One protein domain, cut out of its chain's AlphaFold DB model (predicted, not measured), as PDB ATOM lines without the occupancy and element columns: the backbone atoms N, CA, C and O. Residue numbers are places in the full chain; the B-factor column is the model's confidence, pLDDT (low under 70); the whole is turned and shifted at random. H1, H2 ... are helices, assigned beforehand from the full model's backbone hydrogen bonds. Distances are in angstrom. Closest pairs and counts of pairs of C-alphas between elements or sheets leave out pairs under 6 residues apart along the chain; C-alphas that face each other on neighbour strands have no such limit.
ATOM      1  N   ASP A   8      43.745  76.325  -8.247       85.25
ATOM      2  CA  ASP A   8      42.560  75.733  -8.877       85.25
ATOM      3  C   ASP A   8      41.391  76.723  -8.957       85.25
ATOM      4  O   ASP A   8      40.686  76.805  -9.966       85.25
ATOM      5  N   ILE A   9      41.217  77.548  -7.919       86.75
ATOM      6  CA  ILE A   9      40.227  78.631  -7.917       86.75
ATOM      7  C   ILE A   9      40.591  79.681  -8.970       86.75
ATOM      8  O   ILE A   9      39.706  80.206  -9.648       86.75
ATOM      9  N   LYS A  10      41.888  79.958  -9.145       88.31
ATOM     10  CA  LYS A  10      42.396  80.891 -10.152       88.31
ATOM     11  C   LYS A  10      42.195  80.373 -11.577       88.31
ATOM     12  O   LYS A  10      41.779  81.152 -12.430       88.31
ATOM     13  N   ILE A  11      42.421  79.082 -11.833       88.94
ATOM     14  CA  ILE A  11      42.122  78.454 -13.133       88.94
ATOM     15  C   ILE A  11      40.635  78.610 -13.445       88.94
ATOM     16  O   ILE A  11      40.276  79.230 -14.443       88.94
ATOM     17  N   LYS A  12      39.766  78.173 -12.526       90.75
ATOM     18  CA  LYS A  12      38.311  78.249 -12.711       90.75
ATOM     19  C   LYS A  12      37.809  79.684 -12.886       90.75
ATOM     20  O   LYS A  12      36.815  79.921 -13.572       90.75
ATOM     21  N   TYR A  13      38.480  80.650 -12.257       91.75
ATOM     22  CA  TYR A  13      38.216  82.066 -12.480       91.75
ATOM     23  C   TYR A  13      38.492  82.443 -13.937       91.75
ATOM     24  O   TYR A  13      37.598  82.979 -14.585       91.75
ATOM     25  N   TYR A  14      39.678  82.138 -14.474       90.88
ATOM     26  CA  TYR A  14      40.014  82.468 -15.861       90.88
ATOM     27  C   TYR A  14      39.138  81.732 -16.873       90.88
ATOM     28  O   TYR A  14      38.666  82.372 -17.810       90.88
ATOM     29  N   ASP A  15      38.836  80.455 -16.648       88.69
ATOM     30  CA  ASP A  15      37.888  79.710 -17.486       88.69
ATOM     31  C   ASP A  15      36.526  80.411 -17.505       88.69
ATOM     32  O   ASP A  15      35.964  80.680 -18.561       88.69
ATOM     33  N   GLY A  16      36.041  80.846 -16.337       87.69
ATOM     34  CA  GLY A  16      34.814  81.633 -16.233       87.69
ATOM     35  C   GLY A  16      34.860  82.954 -17.010       87.69
ATOM     36  O   GLY A  16      33.828  83.370 -17.551       87.69
ATOM     37  N   ILE A  17      36.033  83.599 -17.090       88.81
ATOM     38  CA  ILE A  17      36.233  84.803 -17.905       88.81
ATOM     39  C   ILE A  17      36.108  84.466 -19.394       88.81
ATOM     40  O   ILE A  17      35.353  85.135 -20.108       88.81
ATOM     41  N   PHE A  18      36.821  83.437 -19.858       86.31
ATOM     42  CA  PHE A  18      36.863  83.045 -21.268       86.31
ATOM     43  C   PHE A  18      35.522  82.495 -21.763       86.31
ATOM     44  O   PHE A  18      35.050  82.906 -22.825       86.31
ATOM     45  N   ASP A  19      34.839  81.697 -20.944       85.38
ATOM     46  CA  ASP A  19      33.519  81.124 -21.235       85.38
ATOM     47  C   ASP A  19      32.378  82.151 -21.147       85.38
ATOM     48  O   ASP A  19      31.203  81.826 -21.342       85.38
ATOM     49  N   ARG A  20      32.691  83.415 -20.822       77.88
ATOM     50  CA  ARG A  20      31.719  84.498 -20.596       77.88
ATOM     51  C   ARG A  20      30.637  84.120 -19.584       77.88
ATOM     52  O   ARG A  20      29.485  84.564 -19.695       77.88
ATOM     53  N   SER A  21      31.002  83.318 -18.586       76.06
ATOM     54  CA  SER A  21      30.080  82.879 -17.547       76.06
ATOM     55  C   SER A  21      29.511  84.087 -16.808       76.06
ATOM     56  O   SER A  21      30.223  85.002 -16.407       76.06
ATOM     57  N   LYS A  22      28.193  84.095 -16.592       73.75
ATOM     58  CA  LYS A  22      27.513  85.114 -15.768       73.75
ATOM     59  C   LYS A  22      27.332  84.664 -14.316       73.75
ATOM     60  O   LYS A  22      26.793  85.409 -13.498       73.75
ATOM     61  N   LYS A  23      27.749  83.437 -13.987       86.94
ATOM     62  CA  LYS A  23      27.550  82.819 -12.673       86.94
ATOM     63  C   LYS A  23      28.830  82.965 -11.853       86.94
ATOM     64  O   LYS A  23      29.649  82.062 -11.836       86.94
ATOM     65  N   TRP A  24      28.974  84.092 -11.159       92.19
ATOM     66  CA  TRP A  24      30.161  84.410 -10.343       92.19
ATOM     67  C   TRP A  24      29.979  84.178  -8.840       92.19
ATOM     68  O   TRP A  24      30.905  84.378  -8.062       92.19
ATOM     69  N   GLN A  25      28.794  83.730  -8.415       91.44
ATOM     70  CA  GLN A  25      28.507  83.505  -6.998       91.44
ATOM     71  C   GLN A  25      29.419  82.433  -6.379       91.44
ATOM     72  O   GLN A  25      29.870  82.610  -5.255       91.44
ATOM     73  N   TRP A  26      29.769  81.386  -7.140       92.06
ATOM     74  CA  TRP A  26      30.673  80.327  -6.673       92.06
ATOM     75  C   TRP A  26      32.047  80.868  -6.251       92.06
ATOM     76  O   TRP A  26      32.655  80.330  -5.331       92.06
ATOM     77  N   PHE A  27      32.532  81.925  -6.913       92.06
ATOM     78  CA  PHE A  27      33.830  82.524  -6.612       92.06
ATOM     79  C   PHE A  27      33.778  83.197  -5.241       92.06
ATOM     80  O   PHE A  27      34.622  82.941  -4.393       92.06
ATOM     81  N   ILE A  28      32.720  83.969  -4.986       92.25
ATOM     82  CA  ILE A  28      32.483  84.600  -3.683       92.25
ATOM     83  C   ILE A  28      32.325  83.556  -2.585       92.25
ATOM     84  O   ILE A  28      32.967  83.677  -1.546       92.25
ATOM     85  N   ASP A  29      31.526  82.519  -2.825       92.31
ATOM     86  CA  ASP A  29      31.290  81.472  -1.833       92.31
ATOM     87  C   ASP A  29      32.601  80.750  -1.469       92.31
ATOM     88  O   ASP A  29      32.864  80.518  -0.289       92.31
ATOM     89  N   SER A  30      33.460  80.472  -2.457       90.50
ATOM     90  CA  SER A  30      34.784  79.882  -2.228       90.50
ATOM     91  C   SER A  30      35.683  80.798  -1.399       90.50
ATOM     92  O   SER A  30      36.321  80.333  -0.453       90.50
ATOM     93  N   ILE A  31      35.693  82.102  -1.691       89.88
ATOM     94  CA  ILE A  31      36.476  83.061  -0.909       89.88
ATOM     95  C   ILE A  31      35.982  83.134   0.546       89.88
ATOM     96  O   ILE A  31      36.779  83.157   1.481       89.88
ATOM     97  N   GLU A  32      34.668  83.146   0.771       89.06
ATOM     98  CA  GLU A  32      34.104  83.256   2.121       89.06
ATOM     99  C   GLU A  32      34.264  81.992   2.972       89.06
ATOM    100  O   GLU A  32      34.258  82.098   4.203       89.06
ATOM    101  N   GLN A  33      34.365  80.820   2.340       87.38
ATOM    102  CA  GLN A  33      34.563  79.533   3.012       87.38
ATOM    103  C   GLN A  33      36.029  79.287   3.359       87.38
ATOM    104  O   GLN A  33      36.329  78.817   4.455       87.38
ATOM    105  N   ASN A  34      36.935  79.620   2.443       81.25
ATOM    106  CA  ASN A  34      38.335  79.227   2.559       81.25
ATOM    107  C   ASN A  34      39.197  80.266   3.282       81.25
ATOM    108  O   ASN A  34      40.323  79.950   3.675       81.25
ATOM    109  N   PHE A  35      38.691  81.492   3.476       75.50
ATOM    110  CA  PHE A  35      39.512  82.590   3.973       75.50
ATOM    111  C   PHE A  35      38.909  83.361   5.138       75.50
ATOM    112  O   PHE A  35      37.735  83.734   5.179       75.50
ATOM    113  N   TYR A  36      39.802  83.658   6.074       71.00
ATOM    114  CA  TYR A  36      39.560  84.493   7.231       71.00
ATOM    115  C   TYR A  36      40.484  85.709   7.155       71.00
ATOM    116  O   TYR A  36      41.692  85.564   6.969       71.00
ATOM    117  N   PHE A  37      39.903  86.905   7.260       71.31
ATOM    118  CA  PHE A  37      40.633  88.166   7.319       71.31
ATOM    119  C   PHE A  37      40.388  88.800   8.690       71.31
ATOM    120  O   PHE A  37      39.274  89.256   8.955       71.31
ATOM    121  N   ASP A  38      41.422  88.831   9.528       72.12
ATOM    122  CA  ASP A  38      41.479  89.655  10.737       72.12
ATOM    123  C   ASP A  38      42.731  90.547  10.688       72.12
ATOM    124  O   ASP A  38      43.847  90.108  10.371       72.12
ATOM    125  N   GLU A  39      42.506  91.830  10.958       66.06
ATOM    126  CA  GLU A  39      43.520  92.883  11.033       66.06
ATOM    127  C   GLU A  39      44.436  92.672  12.246       66.06
ATOM    128  O   GLU A  39      45.621  92.994  12.185       66.06
ATOM    129  N   LYS A  40      43.921  92.050  13.316       74.56
ATOM    130  CA  LYS A  40      44.672  91.738  14.545       74.56
ATOM    131  C   LYS A  40      45.727  90.649  14.350       74.56
ATOM    132  O   LYS A  40      46.654  90.540  15.147       74.56
ATOM    133  N   ASP A  41      45.622  89.883  13.268       76.06
ATOM    134  CA  ASP A  41      46.535  88.793  12.929       76.06
ATOM    135  C   ASP A  41      47.768  89.270  12.133       76.06
ATOM    136  O   ASP A  41      48.363  88.482  11.402       76.06
ATOM    137  N   ILE A  42      48.100  90.565  12.141       84.38
ATOM    138  CA  ILE A  42      49.285  91.109  11.454       84.38
ATOM    139  C   ILE A  42      50.332  91.468  12.503       84.38
ATOM    140  O   ILE A  42      50.207  92.479  13.190       84.38
ATOM    141  N   LYS A  43      51.373  90.643  12.627       87.75
ATOM    142  CA  LYS A  43      52.432  90.808  13.635       87.75
ATOM    143  C   LYS A  43      53.733  91.355  13.061       87.75
ATOM    144  O   LYS A  43      54.571  91.851  13.806       87.75
ATOM    145  N   ASN A  44      53.936  91.239  11.750       88.50
ATOM    146  CA  ASN A  44      55.159  91.678  11.084       88.50
ATOM    147  C   ASN A  44      54.910  92.119   9.633       88.50
ATOM    148  O   ASN A  44      53.847  91.892   9.050       88.50
ATOM    149  N   TRP A  45      55.933  92.741   9.043       87.88
ATOM    150  CA  TRP A  45      55.890  93.271   7.680       87.88
ATOM    151  C   TRP A  45      55.640  92.196   6.613       87.88
ATOM    152  O   TRP A  45      54.934  92.440   5.636       87.88
ATOM    153  N   ASN A  46      56.168  90.985   6.803       86.81
ATOM    154  CA  ASN A  46      55.977  89.894   5.846       86.81
ATOM    155  C   ASN A  46      54.520  89.414   5.819       86.81
ATOM    156  O   ASN A  46      53.954  89.219   4.746       86.81
ATOM    157  N   GLU A  47      53.884  89.278   6.983       84.31
ATOM    158  CA  GLU A  47      52.458  88.955   7.090       84.31
ATOM    159  C   GLU A  47      51.581  90.044   6.473       84.31
ATOM    160  O   GLU A  47      50.639  89.725   5.742       84.31
ATOM    161  N   TYR A  48      51.920  91.315   6.714       86.75
ATOM    162  CA  TYR A  48      51.255  92.448   6.076       86.75
ATOM    163  C   TYR A  48      51.338  92.349   4.549       86.75
ATOM    164  O   TYR A  48      50.302  92.331   3.885       86.75
ATOM    165  N   ASN A  49      52.544  92.206   3.992       86.69
ATOM    166  CA  ASN A  49      52.750  92.141   2.543       86.69
ATOM    167  C   ASN A  49      52.001  90.974   1.902       86.69
ATOM    168  O   ASN A  49      51.402  91.134   0.840       86.69
ATOM    169  N   CYS A  50      51.985  89.808   2.549       84.12
ATOM    170  CA  CYS A  50      51.248  88.663   2.033       84.12
ATOM    171  C   CYS A  50      49.739  88.895   2.039       84.12
ATOM    172  O   CYS A  50      49.082  88.638   1.030       84.12
ATOM    173  N   LYS A  51      49.175  89.411   3.137       84.31
ATOM    174  CA  LYS A  51      47.739  89.724   3.187       84.31
ATOM    175  C   LYS A  51      47.369  90.824   2.197       84.31
ATOM    176  O   LYS A  51      46.348  90.698   1.528       84.31
ATOM    177  N   TYR A  52      48.199  91.859   2.079       86.81
ATOM    178  CA  TYR A  52      48.001  92.956   1.140       86.81
ATOM    179  C   TYR A  52      48.024  92.464  -0.309       86.81
ATOM    180  O   TYR A  52      47.062  92.682  -1.038       86.81
ATOM    181  N   SER A  53      49.067  91.729  -0.710       86.56
ATOM    182  CA  SER A  53      49.184  91.174  -2.065       86.56
ATOM    183  C   SER A  53      47.982  90.302  -2.423       86.56
ATOM    184  O   SER A  53      47.407  90.445  -3.499       86.56
ATOM    185  N   ASN A  54      47.542  89.462  -1.487       86.62
ATOM    186  CA  ASN A  54      46.381  88.623  -1.708       86.62
ATOM    187  C   ASN A  54      45.068  89.447  -1.808       86.62
ATOM    188  O   ASN A  54      44.172  89.088  -2.572       86.62
ATOM    189  N   LEU A  55      44.915  90.532  -1.032       88.88
ATOM    190  CA  LEU A  55      43.753  91.432  -1.123       88.88
ATOM    191  C   LEU A  55      43.712  92.167  -2.463       88.88
ATOM    192  O   LEU A  55      42.632  92.320  -3.032       88.88
ATOM    193  N   VAL A  56      44.871  92.611  -2.955       89.75
ATOM    194  CA  VAL A  56      45.006  93.250  -4.271       89.75
ATOM    195  C   VAL A  56      44.582  92.281  -5.370       89.75
ATOM    196  O   VAL A  56      43.759  92.644  -6.205       89.75
ATOM    197  N   GLU A  57      45.044  91.029  -5.322       91.06
ATOM    198  CA  GLU A  57      44.653  90.010  -6.304       91.06
ATOM    199  C   GLU A  57      43.128  89.784  -6.313       91.06
ATOM    200  O   GLU A  57      42.488  89.788  -7.366       91.06
ATOM    201  N   LEU A  58      42.510  89.662  -5.135       91.75
ATOM    202  CA  LEU A  58      41.059  89.507  -5.027       91.75
ATOM    203  C   LEU A  58      40.296  90.747  -5.514       91.75
ATOM    204  O   LEU A  58      39.263  90.622  -6.179       91.75
ATOM    205  N   TYR A  59      40.796  91.941  -5.201       92.94
ATOM    206  CA  TYR A  59      40.242  93.196  -5.698       92.94
ATOM    207  C   TYR A  59      40.247  93.242  -7.230       92.94
ATOM    208  O   TYR A  59      39.206  93.515  -7.829       92.94
ATOM    209  N   GLU A  60      41.369  92.911  -7.869       91.94
ATOM    210  CA  GLU A  60      41.486  92.863  -9.330       91.94
ATOM    211  C   GLU A  60      40.496  91.870  -9.948       91.94
ATOM    212  O   GLU A  60      39.836  92.181 -10.947       91.94
ATOM    213  N   CYS A  61      40.332  90.696  -9.329       92.25
ATOM    214  CA  CYS A  61      39.347  89.710  -9.765       92.25
ATOM    215  C   CYS A  61      37.921  90.278  -9.741       92.25
ATOM    216  O   CYS A  61      37.178  90.117 -10.715       92.25
ATOM    217  N   LEU A  62      37.542  90.960  -8.654       92.56
ATOM    218  CA  LEU A  62      36.225  91.589  -8.500       92.56
ATOM    219  C   LEU A  62      36.011  92.724  -9.503       92.56
ATOM    220  O   LEU A  62      34.929  92.820 -10.085       92.56
ATOM    221  N   VAL A  63      37.029  93.561  -9.727       91.88
ATOM    222  CA  VAL A  63      36.976  94.644 -10.717       91.88
ATOM    223  C   VAL A  63      36.653  94.079 -12.091       91.88
ATOM    224  O   VAL A  63      35.664  94.507 -12.680       91.88
ATOM    225  N   LYS A  64      37.398  93.068 -12.546       91.69
ATOM    226  CA  LYS A  64      37.194  92.434 -13.857       91.69
ATOM    227  C   LYS A  64      35.822  91.774 -13.993       91.69
ATOM    228  O   LYS A  64      35.177  91.913 -15.029       91.69
ATOM    229  N   ILE A  65      35.335  91.095 -12.947       91.19
ATOM    230  CA  ILE A  65      33.979  90.512 -12.950       91.19
ATOM    231  C   ILE A  65      32.932  91.603 -13.189       91.19
ATOM    232  O   ILE A  65      32.007  91.435 -13.985       91.19
ATOM    233  N   HIS A  66      33.058  92.731 -12.494       89.81
ATOM    234  CA  HIS A  66      32.121  93.833 -12.655       89.81
ATOM    235  C   HIS A  66      32.322  94.576 -13.976       89.81
ATOM    236  O   HIS A  66      31.339  94.999 -14.573       89.81
ATOM    237  N   GLU A  67      33.536  94.726 -14.472       89.12
ATOM    238  CA  GLU A  67      33.795  95.368 -15.762       89.12
ATOM    239  C   GLU A  67      33.104  94.613 -16.906       89.12
ATOM    240  O   GLU A  67      32.371  95.200 -17.702       89.12
ATOM    241  N   LEU A  68      33.258  93.287 -16.926       86.88
ATOM    242  CA  LEU A  68      32.780  92.439 -18.016       86.88
ATOM    243  C   LEU A  68      31.294  92.070 -17.894       86.88
ATOM    244  O   LEU A  68      30.618  91.878 -18.908       86.88
ATOM    245  N   TRP A  69      30.748  91.988 -16.674       84.88
ATOM    246  CA  TRP A  69      29.362  91.564 -16.460       84.88
ATOM    247  C   TRP A  69      28.592  92.449 -15.469       84.88
ATOM    248  O   TRP A  69      29.080  92.922 -14.439       84.88
ATOM    249  N   LYS A  70      27.292  92.635 -15.735       81.62
ATOM    250  CA  LYS A  70      26.340  93.220 -14.775       81.62
ATOM    251  C   LYS A  70      25.844  92.140 -13.809       81.62
ATOM    252  O   LYS A  70      24.745  91.617 -13.971       81.62
ATOM    253  N   VAL A  71      26.667  91.796 -12.818       84.31
ATOM    254  CA  VAL A  71      26.359  90.762 -11.814       84.31
ATOM    255  C   VAL A  71      26.023  91.398 -10.470       84.31
ATOM    256  O   VAL A  71      26.685  92.339 -10.034       84.31
ATOM    257  N   LYS A  72      25.016  90.857  -9.780       85.00
ATOM    258  CA  LYS A  72      24.777  91.134  -8.359       85.00
ATOM    259  C   LYS A  72      25.311  89.963  -7.541       85.00
ATOM    260  O   LYS A  72      24.741  88.878  -7.575       85.00
ATOM    261  N   LEU A  73      26.412  90.198  -6.834       88.31
ATOM    262  CA  LEU A  73      27.067  89.210  -5.978       88.31
ATOM    263  C   LEU A  73      26.449  89.245  -4.577       88.31
ATOM    264  O   LEU A  73      26.316  90.316  -3.980       88.31
ATOM    265  N   LYS A  74      26.075  88.082  -4.044       91.75
ATOM    266  CA  LYS A  74      25.591  87.940  -2.667       91.75
ATOM    267  C   LYS A  74      26.791  87.692  -1.762       91.75
ATOM    268  O   LYS A  74      27.292  86.580  -1.695       91.75
ATOM    269  N   ILE A  75      27.254  88.737  -1.085       92.31
ATOM    270  CA  ILE A  75      28.399  88.671  -0.172       92.31
ATOM    271  C   ILE A  75      27.874  88.691   1.265       92.31
ATOM    272  O   ILE A  75      27.053  89.546   1.609       92.31
ATOM    273  N   LYS A  76      28.333  87.771   2.113       91.19
ATOM    274  CA  LYS A  76      27.971  87.656   3.532       91.19
ATOM    275  C   LYS A  76      28.978  88.385   4.424       91.19
ATOM    276  O   LYS A  76      28.565  89.149   5.296       91.19
ATOM    277  N   LYS A  77      30.279  88.192   4.194       89.69
ATOM    278  CA  LYS A  77      31.371  88.704   5.036       89.69
ATOM    279  C   LYS A  77      31.540  90.216   4.884       89.69
ATOM    280  O   LYS A  77      31.628  90.745   3.778       89.69
ATOM    281  N   THR A  78      31.631  90.924   6.010       88.62
ATOM    282  CA  THR A  78      31.697  92.396   6.043       88.62
ATOM    283  C   THR A  78      32.936  92.951   5.341       88.62
ATOM    284  O   THR A  78      32.823  93.913   4.586       88.62
ATOM    285  N   TRP A  79      34.106  92.337   5.537       88.06
ATOM    286  CA  TRP A  79      35.347  92.767   4.883       88.06
ATOM    287  C   TRP A  79      35.256  92.630   3.353       88.06
ATOM    288  O   TRP A  79      35.630  93.546   2.624       88.06
ATOM    289  N   LEU A  80      34.653  91.543   2.861       90.75
ATOM    290  CA  LEU A  80      34.491  91.299   1.429       90.75
ATOM    291  C   LEU A  80      33.448  92.237   0.810       90.75
ATOM    292  O   LEU A  80      33.616  92.684  -0.322       90.75
ATOM    293  N   LYS A  81      32.403  92.614   1.564       91.81
ATOM    294  CA  LYS A  81      31.457  93.661   1.141       91.81
ATOM    295  C   LYS A  81      32.171  94.992   0.920       91.81
ATOM    296  O   LYS A  81      31.924  95.630  -0.101       91.81
ATOM    297  N   LYS A  82      33.056  95.389   1.845       90.62
ATOM    298  CA  LYS A  82      33.864  96.614   1.720       90.62
ATOM    299  C   LYS A  82      34.772  96.543   0.491       90.62
ATOM    300  O   LYS A  82      34.758  97.459  -0.323       90.62
ATOM    301  N   LEU A  83      35.481  95.430   0.298       91.38
ATOM    302  CA  LEU A  83      36.362  95.245  -0.860       91.38
ATOM    303  C   LEU A  83      35.595  95.309  -2.192       91.38
ATOM    304  O   LEU A  83      35.981  96.024  -3.114       91.38
ATOM    305  N   ASN A  84      34.455  94.620  -2.278       91.88
ATOM    306  CA  ASN A  84      33.599  94.646  -3.461       91.88
ATOM    307  C   ASN A  84      32.975  96.026  -3.713       91.88
ATOM    308  O   ASN A  84      32.764  96.404  -4.862       91.88
ATOM    309  N   PHE A  85      32.684  96.796  -2.663       89.94
ATOM    310  CA  PHE A  85      32.236  98.178  -2.812       89.94
ATOM    311  C   PHE A  85      33.306  99.042  -3.493       89.94
ATOM    312  O   PHE A  85      32.984  99.748  -4.446       89.94
ATOM    313  N   ILE A  86      34.576  98.912  -3.091       90.75
ATOM    314  CA  ILE A  86      35.702  99.609  -3.739       90.75
ATOM    315  C   ILE A  86      35.808  99.203  -5.219       90.75
ATOM    316  O   ILE A  86      35.928 100.064  -6.089       90.75
ATOM    317  N   ALA A  87      35.665  97.912  -5.536       91.00
ATOM    318  CA  ALA A  87      35.667  97.434  -6.924       91.00
ATOM    319  C   ALA A  87      34.504  98.000  -7.768       91.00
ATOM    320  O   ALA A  87      34.652  98.255  -8.966       91.00
ATOM    321  N   LEU A  88      33.334  98.222  -7.162       89.38
ATOM    322  CA  LEU A  88      32.193  98.857  -7.828       89.38
ATOM    323  C   LEU A  88      32.400 100.362  -8.045       89.38
ATOM    324  O   LEU A  88      31.976 100.871  -9.084       89.38
ATOM    325  N   LEU A  89      33.050 101.054  -7.101       88.38
ATOM    326  CA  LEU A  89      33.442 102.458  -7.261       88.38
ATOM    327  C   LEU A  89      34.406 102.625  -8.439       88.38
ATOM    328  O   LEU A  89      34.179 103.489  -9.285       88.38
ATOM    329  N   TYR A  90      35.427 101.765  -8.538       87.06
ATOM    330  CA  TYR A  90      36.379 101.778  -9.656       87.06
ATOM    331  C   TYR A  90      35.666 101.656 -11.010       87.06
ATOM    332  O   TYR A  90      35.900 102.438 -11.926       87.06
ATOM    333  N   ASN A  91      34.703 100.737 -11.100       85.12
ATOM    334  CA  ASN A  91      33.896 100.524 -12.302       85.12
ATOM    335  C   ASN A  91      32.813 101.592 -12.540       85.12
ATOM    336  O   ASN A  91      31.965 101.411 -13.415       85.12
ATOM    337  N   LYS A  92      32.778 102.676 -11.749       81.56
ATOM    338  CA  LYS A  92      31.746 103.733 -11.791       81.56
ATOM    339  C   LYS A  92      30.314 103.193 -11.663       81.56
ATOM    340  O   LYS A  92      29.355 103.835 -12.085       81.56
ATOM    341  N   LYS A  93      30.157 102.000 -11.079       71.50
ATOM    342  CA  LYS A  93      28.861 101.350 -10.832       71.50
ATOM    343  C   LYS A  93      28.224 101.782  -9.513       71.50
ATOM    344  O   LYS A  93      27.070 101.444  -9.270       71.50
ATOM    345  N   LYS A  94      28.990 102.471  -8.667       67.88
ATOM    346  CA  LYS A  94      28.553 103.101  -7.422       67.88
ATOM    347  C   LYS A  94      29.194 104.475  -7.277       67.88
ATOM    348  O   LYS A  94      30.249 104.724  -7.860       67.88
ATOM    349  N   SER A  95      28.566 105.343  -6.490       54.97
ATOM    350  CA  SER A  95      29.072 106.678  -6.159       54.97
ATOM    351  C   SER A  95      29.443 106.768  -4.680       54.97
ATOM    352  O   SER A  95      28.809 106.143  -3.835       54.97
ATOM    353  N   ILE A  96      30.440 107.596  -4.349       58.72
ATOM    354  CA  ILE A  96      30.854 107.884  -2.959       58.72
ATOM    355  C   ILE A  96      29.683 108.438  -2.124       58.72
ATOM    356  O   ILE A  96      29.663 108.278  -0.912       58.72
ATOM    357  N   LYS A  97      28.669 109.028  -2.772       55.56
ATOM    358  CA  LYS A  97      27.454 109.547  -2.123       55.56
ATOM    359  C   LYS A  97      26.503 108.461  -1.585       55.56
ATOM    360  O   LYS A  97      25.496 108.806  -0.985       55.56
ATOM    361  N   GLU A  98      26.777 107.182  -1.847       54.06
ATOM    362  CA  GLU A  98      25.959 106.035  -1.414       54.06
ATOM    363  C   GLU A  98      26.526 105.326  -0.163       54.06
ATOM    364  O   GLU A  98      26.161 104.178   0.108       54.06
ATOM    365  N   ILE A  99      27.461 105.978   0.540       55.25
ATOM    366  CA  ILE A  99      28.050 105.563   1.827       55.25
ATOM    367  C   ILE A  99      27.256 106.208   2.958       55.25
ATOM    368  O   ILE A  99      26.940 105.473   3.919       55.25
TER     369      ILE A  99
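What this domain is: This is residues 8 to 99 of the 99 residues of an uncharacterized protein of Firmicutes bacterium CAG:631 (UniProt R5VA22). A long helix, H3, and a shorter one, H4, make a V, packed together in their later parts and spread at their beginnings. H1 and H2, two short helices running opposite ways, cover one side of this V loosely, H2 running roughly along H3. The printed part has 92 residues with four named helices, H1, H2, H3 and H4 in chain order, and no named strand; the class is all helix. The whole is compact, with a radius of gyration of the C-alphas of 13.9 A, and its outline is flat, spanning 40 by 38 by 20 A.

Where its parts are: H3, residues 45 to 68, measures 34.6 A from C-alpha 45 at (55.890, 93.271, 7.680) to C-alpha 68 at (32.780, 92.439, -18.016). H4, residues 78 to 90, measures 18.9 A and ends with C-alpha 90 at (36.379, 101.778, -9.656). H1, residues 8 to 18, measures 15.5 A and begins with C-alpha 8 at (42.560, 75.733, -8.877). H2, residues 25 to 34, measures 14.4 A.

How they stand to each other: H3 touches H4 with residues 59 to 66 alone, at a steep tilt of 55 degrees, the same way; their closest C-alphas, of Val 63 and Ala 87, are 4.9 A apart. H2 and H3 are near each other, with 5 pairs of C-alphas within 10 A. H1 and H3 are close but not clearly touching, their closest C-alphas, of Ile 17 and Ile 65, being 7.9 A apart. H1 and H2 form a helical hairpin at a shallow tilt of 15 degrees, opposite ways. They only just touch, with 3 pairs of C-alphas within 8 A, the closest being those of Tyr 13 and Phe 27 at 7.3 A. H1 and H4 are apart; H2 and H4 are only just apart, at 8.1 A between closest C-alphas. In H1, H2, H3 and H4 every O i to N i+4 pair is within hydrogen-bond range.

The domain as a whole: The two C-alphas farthest apart, those of Asp 19 and Lys 43, are 40.8 A apart. The printed part has no cut, and its three links between helices are short. Mean pLDDT of the printed part is 84.9; residue 39 and residues 94 to 99, the last of these the chain's last residue, are under 70.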